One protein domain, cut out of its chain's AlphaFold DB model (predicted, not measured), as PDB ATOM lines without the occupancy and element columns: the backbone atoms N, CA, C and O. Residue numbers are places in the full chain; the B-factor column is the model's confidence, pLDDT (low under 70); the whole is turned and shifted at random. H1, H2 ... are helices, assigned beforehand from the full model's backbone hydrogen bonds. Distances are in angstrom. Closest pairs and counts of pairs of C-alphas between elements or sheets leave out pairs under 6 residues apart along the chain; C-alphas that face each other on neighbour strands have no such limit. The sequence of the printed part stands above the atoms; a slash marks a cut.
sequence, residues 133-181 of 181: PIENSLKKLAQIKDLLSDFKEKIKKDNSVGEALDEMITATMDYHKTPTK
ATOM      1  N   PRO A 133     -50.092  12.969  15.193       58.72
ATOM      2  CA  PRO A 133     -49.601  11.753  15.861       58.72
ATOM      3  C   PRO A 133     -49.900  10.428  15.132       58.72
ATOM      4  O   PRO A 133     -49.047   9.531  15.131       58.72
ATOM      5  N   ILE A 134     -51.056  10.283  14.484       62.22
ATOM      6  CA  ILE A 134     -51.427   9.050  13.766       62.22
ATOM      7  C   ILE A 134     -50.583   8.924  12.505       62.22
ATOM      8  O   ILE A 134     -49.979   7.879  12.257       62.22
ATOM      9  N   GLU A 135     -50.429  10.030  11.783       64.06
ATOM     10  CA  GLU A 135     -49.600  10.090  10.586       64.06
ATOM     11  C   GLU A 135     -48.154   9.668  10.870       64.06
ATOM     12  O   GLU A 135     -47.575   8.828  10.177       64.06
ATOM     13  N   ASN A 136     -47.584  10.181  11.960       64.38
ATOM     14  CA  ASN A 136     -46.224   9.851  12.368       64.38
ATOM     15  C   ASN A 136     -46.061   8.391  12.809       64.38
ATOM     16  O   ASN A 136     -45.025   7.782  12.537       64.38
ATOM     17  N   SER A 137     -47.045   7.817  13.501       66.94
ATOM     18  CA  SER A 137     -46.966   6.431  13.972       66.94
ATOM     19  C   SER A 137     -47.148   5.414  12.842       66.94
ATOM     20  O   SER A 137     -46.381   4.451  12.752       66.94
ATOM     21  N   LEU A 138     -48.075   5.663  11.919       67.75
ATOM     22  CA  LEU A 138     -48.289   4.825  10.741       67.75
ATOM     23  C   LEU A 138     -47.119   4.918   9.753       67.75
ATOM     24  O   LEU A 138     -46.651   3.886   9.269       67.75
ATOM     25  N   LYS A 139     -46.559   6.116   9.524       70.88
ATOM     26  CA  LYS A 139     -45.319   6.275   8.739       70.88
ATOM     27  C   LYS A 139     -44.154   5.504   9.352       70.88
ATOM     28  O   LYS A 139     -43.416   4.843   8.624       70.88
ATOM     29  N   LYS A 140     -44.000   5.533  10.680       72.25
ATOM     30  CA  LYS A 140     -42.983   4.727  11.378       72.25
ATOM     31  C   LYS A 140     -43.204   3.230  11.168       72.25
ATOM     32  O   LYS A 140     -42.237   2.518  10.923       72.25
ATOM     33  N   LEU A 141     -44.444   2.741  11.221       75.44
ATOM     34  CA  LEU A 141     -44.736   1.329  10.958       75.44
ATOM     35  C   LEU A 141     -44.416   0.915   9.519       75.44
ATOM     36  O   LEU A 141     -43.842  -0.154   9.316       75.44
ATOM     37  N   ALA A 142     -44.741   1.758   8.536       76.81
ATOM     38  CA  ALA A 142     -44.374   1.514   7.143       76.81
ATOM     39  C   ALA A 142     -42.847   1.418   6.984       76.81
ATOM     40  O   ALA A 142     -42.346   0.432   6.448       76.81
ATOM     41  N   GLN A 143     -42.102   2.360   7.570       78.62
ATOM     42  CA  GLN A 143     -40.635   2.326   7.577       78.62
ATOM     43  C   GLN A 143     -40.079   1.068   8.257       78.62
ATOM     44  O   GLN A 143     -39.140   0.458   7.753       78.62
ATOM     45  N   ILE A 144     -40.654   0.644   9.388       80.81
ATOM     46  CA  ILE A 144     -40.241  -0.587  10.078       80.81
ATOM     47  C   ILE A 144     -40.479  -1.811   9.187       80.81
ATOM     48  O   ILE A 144     -39.620  -2.687   9.123       80.81
ATOM     49  N   LYS A 145     -41.612  -1.881   8.482       83.06
ATOM     50  CA  LYS A 145     -41.916  -2.978   7.552       83.06
ATOM     51  C   LYS A 145     -40.886  -3.056   6.424       83.06
ATOM     52  O   LYS A 145     -40.410  -4.154   6.133       83.06
ATOM     53  N   ASP A 146     -40.513  -1.918   5.847       84.12
ATOM     54  CA  ASP A 146     -39.502  -1.850   4.787       84.12
ATOM     55  C   ASP A 146     -38.132  -2.306   5.308       84.12
ATOM     56  O   ASP A 146     -37.512  -3.204   4.740       84.12
ATOM     57  N   LEU A 147     -37.717  -1.800   6.475       85.50
ATOM     58  CA  LEU A 147     -36.472  -2.208   7.131       85.50
ATOM     59  C   LEU A 147     -36.441  -3.706   7.463       85.50
ATOM     60  O   LEU A 147     -35.400  -4.347   7.317       85.50
ATOM     61  N   LEU A 148     -37.561  -4.285   7.902       85.44
ATOM     62  CA  LEU A 148     -37.670  -5.720   8.170       85.44
ATOM     63  C   LEU A 148     -37.599  -6.552   6.888       85.44
ATOM     64  O   LEU A 148     -37.026  -7.643   6.906       85.44
ATOM     65  N   SER A 149     -38.152  -6.056   5.780       83.06
ATOM     66  CA  SER A 149     -38.028  -6.708   4.475       83.06
ATOM     67  C   SER A 149     -36.575  -6.706   4.005       83.06
ATOM     68  O   SER A 149     -36.034  -7.765   3.685       83.06
ATOM     69  N   ASP A 150     -35.908  -5.554   4.081       86.06
ATOM     70  CA  ASP A 150     -34.490  -5.407   3.743       86.06
ATOM     71  C   ASP A 150     -33.602  -6.287   4.628       86.06
ATOM     72  O   ASP A 150     -32.651  -6.922   4.164       86.06
ATOM     73  N   PHE A 151     -33.912  -6.358   5.924       84.19
ATOM     74  CA  PHE A 151     -33.199  -7.214   6.865       84.19
ATOM     75  C   PHE A 151     -33.401  -8.697   6.539       84.19
ATOM     76  O   PHE A 151     -32.437  -9.464   6.518       84.19
ATOM     77  N   LYS A 152     -34.627  -9.103   6.200       83.12
ATOM     78  CA  LYS A 152     -34.942 -10.470   5.768       83.12
ATOM     79  C   LYS A 152     -34.213 -10.847   4.478       83.12
ATOM     80  O   LYS A 152     -33.743 -11.979   4.359       83.12
ATOM     81  N   GLU A 153     -34.105  -9.936   3.515       84.19
ATOM     82  CA  GLU A 153     -33.324 -10.163   2.295       84.19
ATOM     83  C   GLU A 153     -31.829 -10.303   2.589       84.19
ATOM     84  O   GLU A 153     -31.183 -11.208   2.058       84.19
ATOM     85  N   LYS A 154     -31.287  -9.470   3.484       82.88
ATOM     86  CA  LYS A 154     -29.892  -9.580   3.931       82.88
ATOM     87  C   LYS A 154     -29.614 -10.900   4.646       82.88
ATOM     88  O   LYS A 154     -28.625 -11.535   4.303       82.88
ATOM     89  N   ILE A 155     -30.496 -11.364   5.536       81.75
ATOM     90  CA  ILE A 155     -30.367 -12.685   6.184       81.75
ATOM     91  C   ILE A 155     -30.374 -13.812   5.151       81.75
ATOM     92  O   ILE A 155     -29.560 -14.723   5.222       81.75
ATOM     93  N   LYS A 156     -31.270 -13.764   4.157       76.19
ATOM     94  CA  LYS A 156     -31.293 -14.785   3.096       76.19
ATOM     95  C   LYS A 156     -30.003 -14.827   2.278       76.19
ATOM     96  O   LYS A 156     -29.696 -15.861   1.692       76.19
ATOM     97  N   LYS A 157     -29.302 -13.699   2.169       78.81
ATOM     98  CA  LYS A 157     -28.061 -13.573   1.404       78.81
ATOM     99  C   LYS A 157     -26.821 -13.903   2.239       78.81
ATOM    100  O   LYS A 157     -25.828 -14.346   1.671       78.81
ATOM    101  N   ASP A 158     -26.877 -13.676   3.548       78.06
ATOM    102  CA  ASP A 158     -25.762 -13.831   4.476       78.06
ATOM    103  C   ASP A 158     -26.135 -14.781   5.625       78.06
ATOM    104  O   ASP A 158     -26.785 -14.401   6.602       78.06
ATOM    105  N   ASN A 159     -25.703 -16.040   5.500       72.81
ATOM    106  CA  ASN A 159     -25.989 -17.100   6.472       72.81
ATOM    107  C   ASN A 159     -25.372 -16.833   7.856       72.81
ATOM    108  O   ASN A 159     -25.872 -17.357   8.848       72.81
ATOM    109  N   SER A 160     -24.330 -15.997   7.940       73.75
ATOM    110  CA  SER A 160     -23.644 -15.695   9.203       73.75
ATOM    111  C   SER A 160     -24.535 -14.946  10.201       73.75
ATOM    112  O   SER A 160     -24.441 -15.151  11.409       73.75
ATOM    113  N   VAL A 161     -25.454 -14.113   9.700       72.44
ATOM    114  CA  VAL A 161     -26.419 -13.379  10.531       72.44
ATOM    115  C   VAL A 161     -27.488 -14.322  11.086       72.44
ATOM    116  O   VAL A 161     -27.938 -14.140  12.214       72.44
ATOM    117  N   GLY A 162     -27.874 -15.342  10.311       70.50
ATOM    118  CA  GLY A 162     -28.770 -16.403  10.776       70.50
ATOM    119  C   GLY A 162     -28.149 -17.207  11.917       70.50
ATOM    120  O   GLY A 162     -28.779 -17.374  12.956       70.50
ATOM    121  N   GLU A 163     -26.884 -17.606  11.764       75.62
ATOM    122  CA  GLU A 163     -26.136 -18.333  12.799       75.62
ATOM    123  C   GLU A 163     -25.971 -17.508  14.087       75.62
ATOM    124  O   GLU A 163     -26.204 -18.021  15.180       75.62
ATOM    125  N   ALA A 164     -25.661 -16.210  13.979       77.50
ATOM    126  CA  ALA A 164     -25.548 -15.320  15.140       77.50
ATOM    127  C   ALA A 164     -26.891 -15.088  15.865       77.50
ATOM    128  O   ALA A 164     -26.923 -14.909  17.085       77.50
ATOM    129  N   LEU A 165     -28.013 -15.086  15.133       71.88
ATOM    130  CA  LEU A 165     -29.353 -15.000  15.721       71.88
ATOM    131  C   LEU A 165     -29.737 -16.294  16.439       71.88
ATOM    132  O   LEU A 165     -30.260 -16.222  17.550       71.88
ATOM    133  N   ASP A 166     -29.442 -17.454  15.856       76.44
ATOM    134  CA  ASP A 166     -29.664 -18.748  16.509       76.44
ATOM    135  C   ASP A 166     -28.817 -18.875  17.786       76.44
ATOM    136  O   ASP A 166     -29.304 -19.354  18.815       76.44
ATOM    137  N   GLU A 167     -27.586 -18.359  17.773       80.31
ATOM    138  CA  GLU A 167     -26.728 -18.279  18.958       80.31
ATOM    139  C   GLU A 167     -27.325 -17.353  20.035       80.31
ATOM    140  O   GLU A 167     -27.424 -17.743  21.202       80.31
ATOM    141  N   MET A 168     -27.816 -16.165  19.664       77.00
ATOM    142  CA  MET A 168     -28.485 -15.251  20.602       77.00
ATOM    143  C   MET A 168     -29.807 -15.800  21.154       77.00
ATOM    144  O   MET A 168     -30.095 -15.603  22.340       77.00
ATOM    145  N   ILE A 169     -30.614 -16.485  20.340       78.06
ATOM    146  CA  ILE A 169     -31.866 -17.127  20.773       78.06
ATOM    147  C   ILE A 169     -31.555 -18.247  21.766       78.06
ATOM    148  O   ILE A 169     -32.196 -18.345  22.813       78.06
ATOM    149  N   THR A 170     -30.530 -19.052  21.487       79.06
ATOM    150  CA  THR A 170     -30.078 -20.110  22.401       79.06
ATOM    151  C   THR A 170     -29.598 -19.510  23.725       79.06
ATOM    152  O   THR A 170     -30.033 -19.942  24.793       79.06
ATOM    153  N   ALA A 171     -28.811 -18.430  23.672       77.62
ATOM    154  CA  ALA A 171     -28.342 -17.718  24.858       77.62
ATOM    155  C   ALA A 171     -29.482 -17.095  25.692       77.62
ATOM    156  O   ALA A 171     -29.438 -17.135  26.923       77.62
ATOM    157  N   THR A 172     -30.531 -16.555  25.058       73.94
ATOM    158  CA  THR A 172     -31.703 -16.007  25.775       73.94
ATOM    159  C   THR A 172     -32.611 -17.097  26.349       73.94
ATOM    160  O   THR A 172     -33.131 -16.930  27.456       73.94
ATOM    161  N   MET A 173     -32.764 -18.237  25.667       67.94
ATOM    162  CA  MET A 173     -33.487 -19.394  26.212       67.94
ATOM    163  C   MET A 173     -32.768 -20.026  27.408       67.94
ATOM    164  O   MET A 173     -33.429 -20.489  28.339       67.94
ATOM    165  N   ASP A 174     -31.437 -20.025  27.422       65.88
ATOM    166  CA  ASP A 174     -30.659 -20.532  28.553       65.88
ATOM    167  C   ASP A 174     -30.655 -19.565  29.746       65.88
ATOM    168  O   ASP A 174     -30.676 -20.011  30.895       65.88
ATOM    169  N   TYR A 175     -30.759 -18.253  29.507       58.34
ATOM    170  CA  TYR A 175     -30.912 -17.257  30.574       58.34
ATOM    171  C   TYR A 175     -32.204 -17.473  31.387       58.34
ATOM    172  O   TYR A 175     -32.187 -17.416  32.618       58.34
ATOM    173  N   HIS A 176     -33.311 -17.827  30.722       55.41
ATOM    174  CA  HIS A 176     -34.592 -18.136  31.373       55.41
ATOM    175  C   HIS A 176     -34.665 -19.522  32.045       55.41
ATOM    176  O   HIS A 176     -35.623 -19.785  32.772       55.41
ATOM    177  N   LYS A 177     -33.670 -20.403  31.856       54.75
ATOM    178  CA  LYS A 177     -33.582 -21.702  32.556       54.75
ATOM    179  C   LYS A 177     -32.869 -21.629  33.903       54.75
ATOM    180  O   LYS A 177     -32.840 -22.634  34.614       54.75
ATOM    181  N   THR A 178     -32.285 -20.489  34.277       46.44
ATOM    182  CA  THR A 178     -31.731 -20.343  35.628       46.44
ATOM    183  C   THR A 178     -32.884 -20.233  36.636       46.44
ATOM    184  O   THR A 178     -33.691 -19.309  36.540       46.44
ATOM    185  N   PRO A 179     -33.029 -21.179  37.586       48.06
ATOM    186  CA  PRO A 179     -34.091 -21.094  38.573       48.06
ATOM    187  C   PRO A 179     -33.788 -19.901  39.478       48.06
ATOM    188  O   PRO A 179     -32.763 -19.873  40.162       48.06
ATOM    189  N   THR A 180     -34.681 -18.914  39.464       52.72
ATOM    190  CA  THR A 180     -34.781 -17.893  40.509       52.72
ATOM    191  C   THR A 180     -34.792 -18.605  41.858       52.72
ATOM    192  O   THR A 180     -35.704 -19.388  42.133       52.72
ATOM    193  N   LYS A 181     -33.727 -18.398  42.631       41.16
ATOM    194  CA  LYS A 181     -33.535 -18.969  43.962       41.16
ATOM    195  C   LYS A 181     -34.324 -18.189  45.003       41.16
ATOM    196  O   LYS A 181     -34.421 -16.953  44.838       41.16
TER     197      LYS A 181
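AT A GLANCE: This is residues 133 to 181 of the 181 residues of the protein "Uncharacterized conserved protein UCP028301" of Candidatus Magnetomorum sp. HK-1 (UniProt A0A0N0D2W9). Two helices make an open V: the longer H1 and the shorter H2 meet at a corner by their tight link, and from there their far ends spread apart, with a short tail beyond H2. The V lies nearly in one plane, the C-alphas spanning 47 by 33 by 7 A, a flat outline. The printed part has 49 residues with two named helices, H1 then H2, and no named strand; the class is all helix. The whole is extended, with a radius of gyration of the C-alphas of 16.5 A.

IN THESE COORDINATES: H1, residues 133 to 157, runs 36.3 A from C-alpha 133 at (-49.601, 11.753, 15.861) to C-alpha 157 at (-28.061, -13.573, 1.404). H2, residues 159 to 175, runs 24.6 A and ends with C-alpha 175 at (-30.912, -17.257, 30.574).

HOW THE PARTS SIT: H1 and H2 are close but not clearly touching; their closest C-alphas, those of Ile 155 and Val 161, are 5.9 A apart. They run opposite ways at a steep tilt of 68 degrees, only just short of about perpendicular. In H1 and H2 every O i to N i+4 pair is within hydrogen-bond range.

THE WHOLE: The C-alphas of Glu 135 and Lys 181, the two farthest apart, are 47.1 A apart. Residues 133 to 150 and 166 to 181 stand free. The printed part has no cut. Model confidence is under 70 at residues 133 to 138 and 173 to 181.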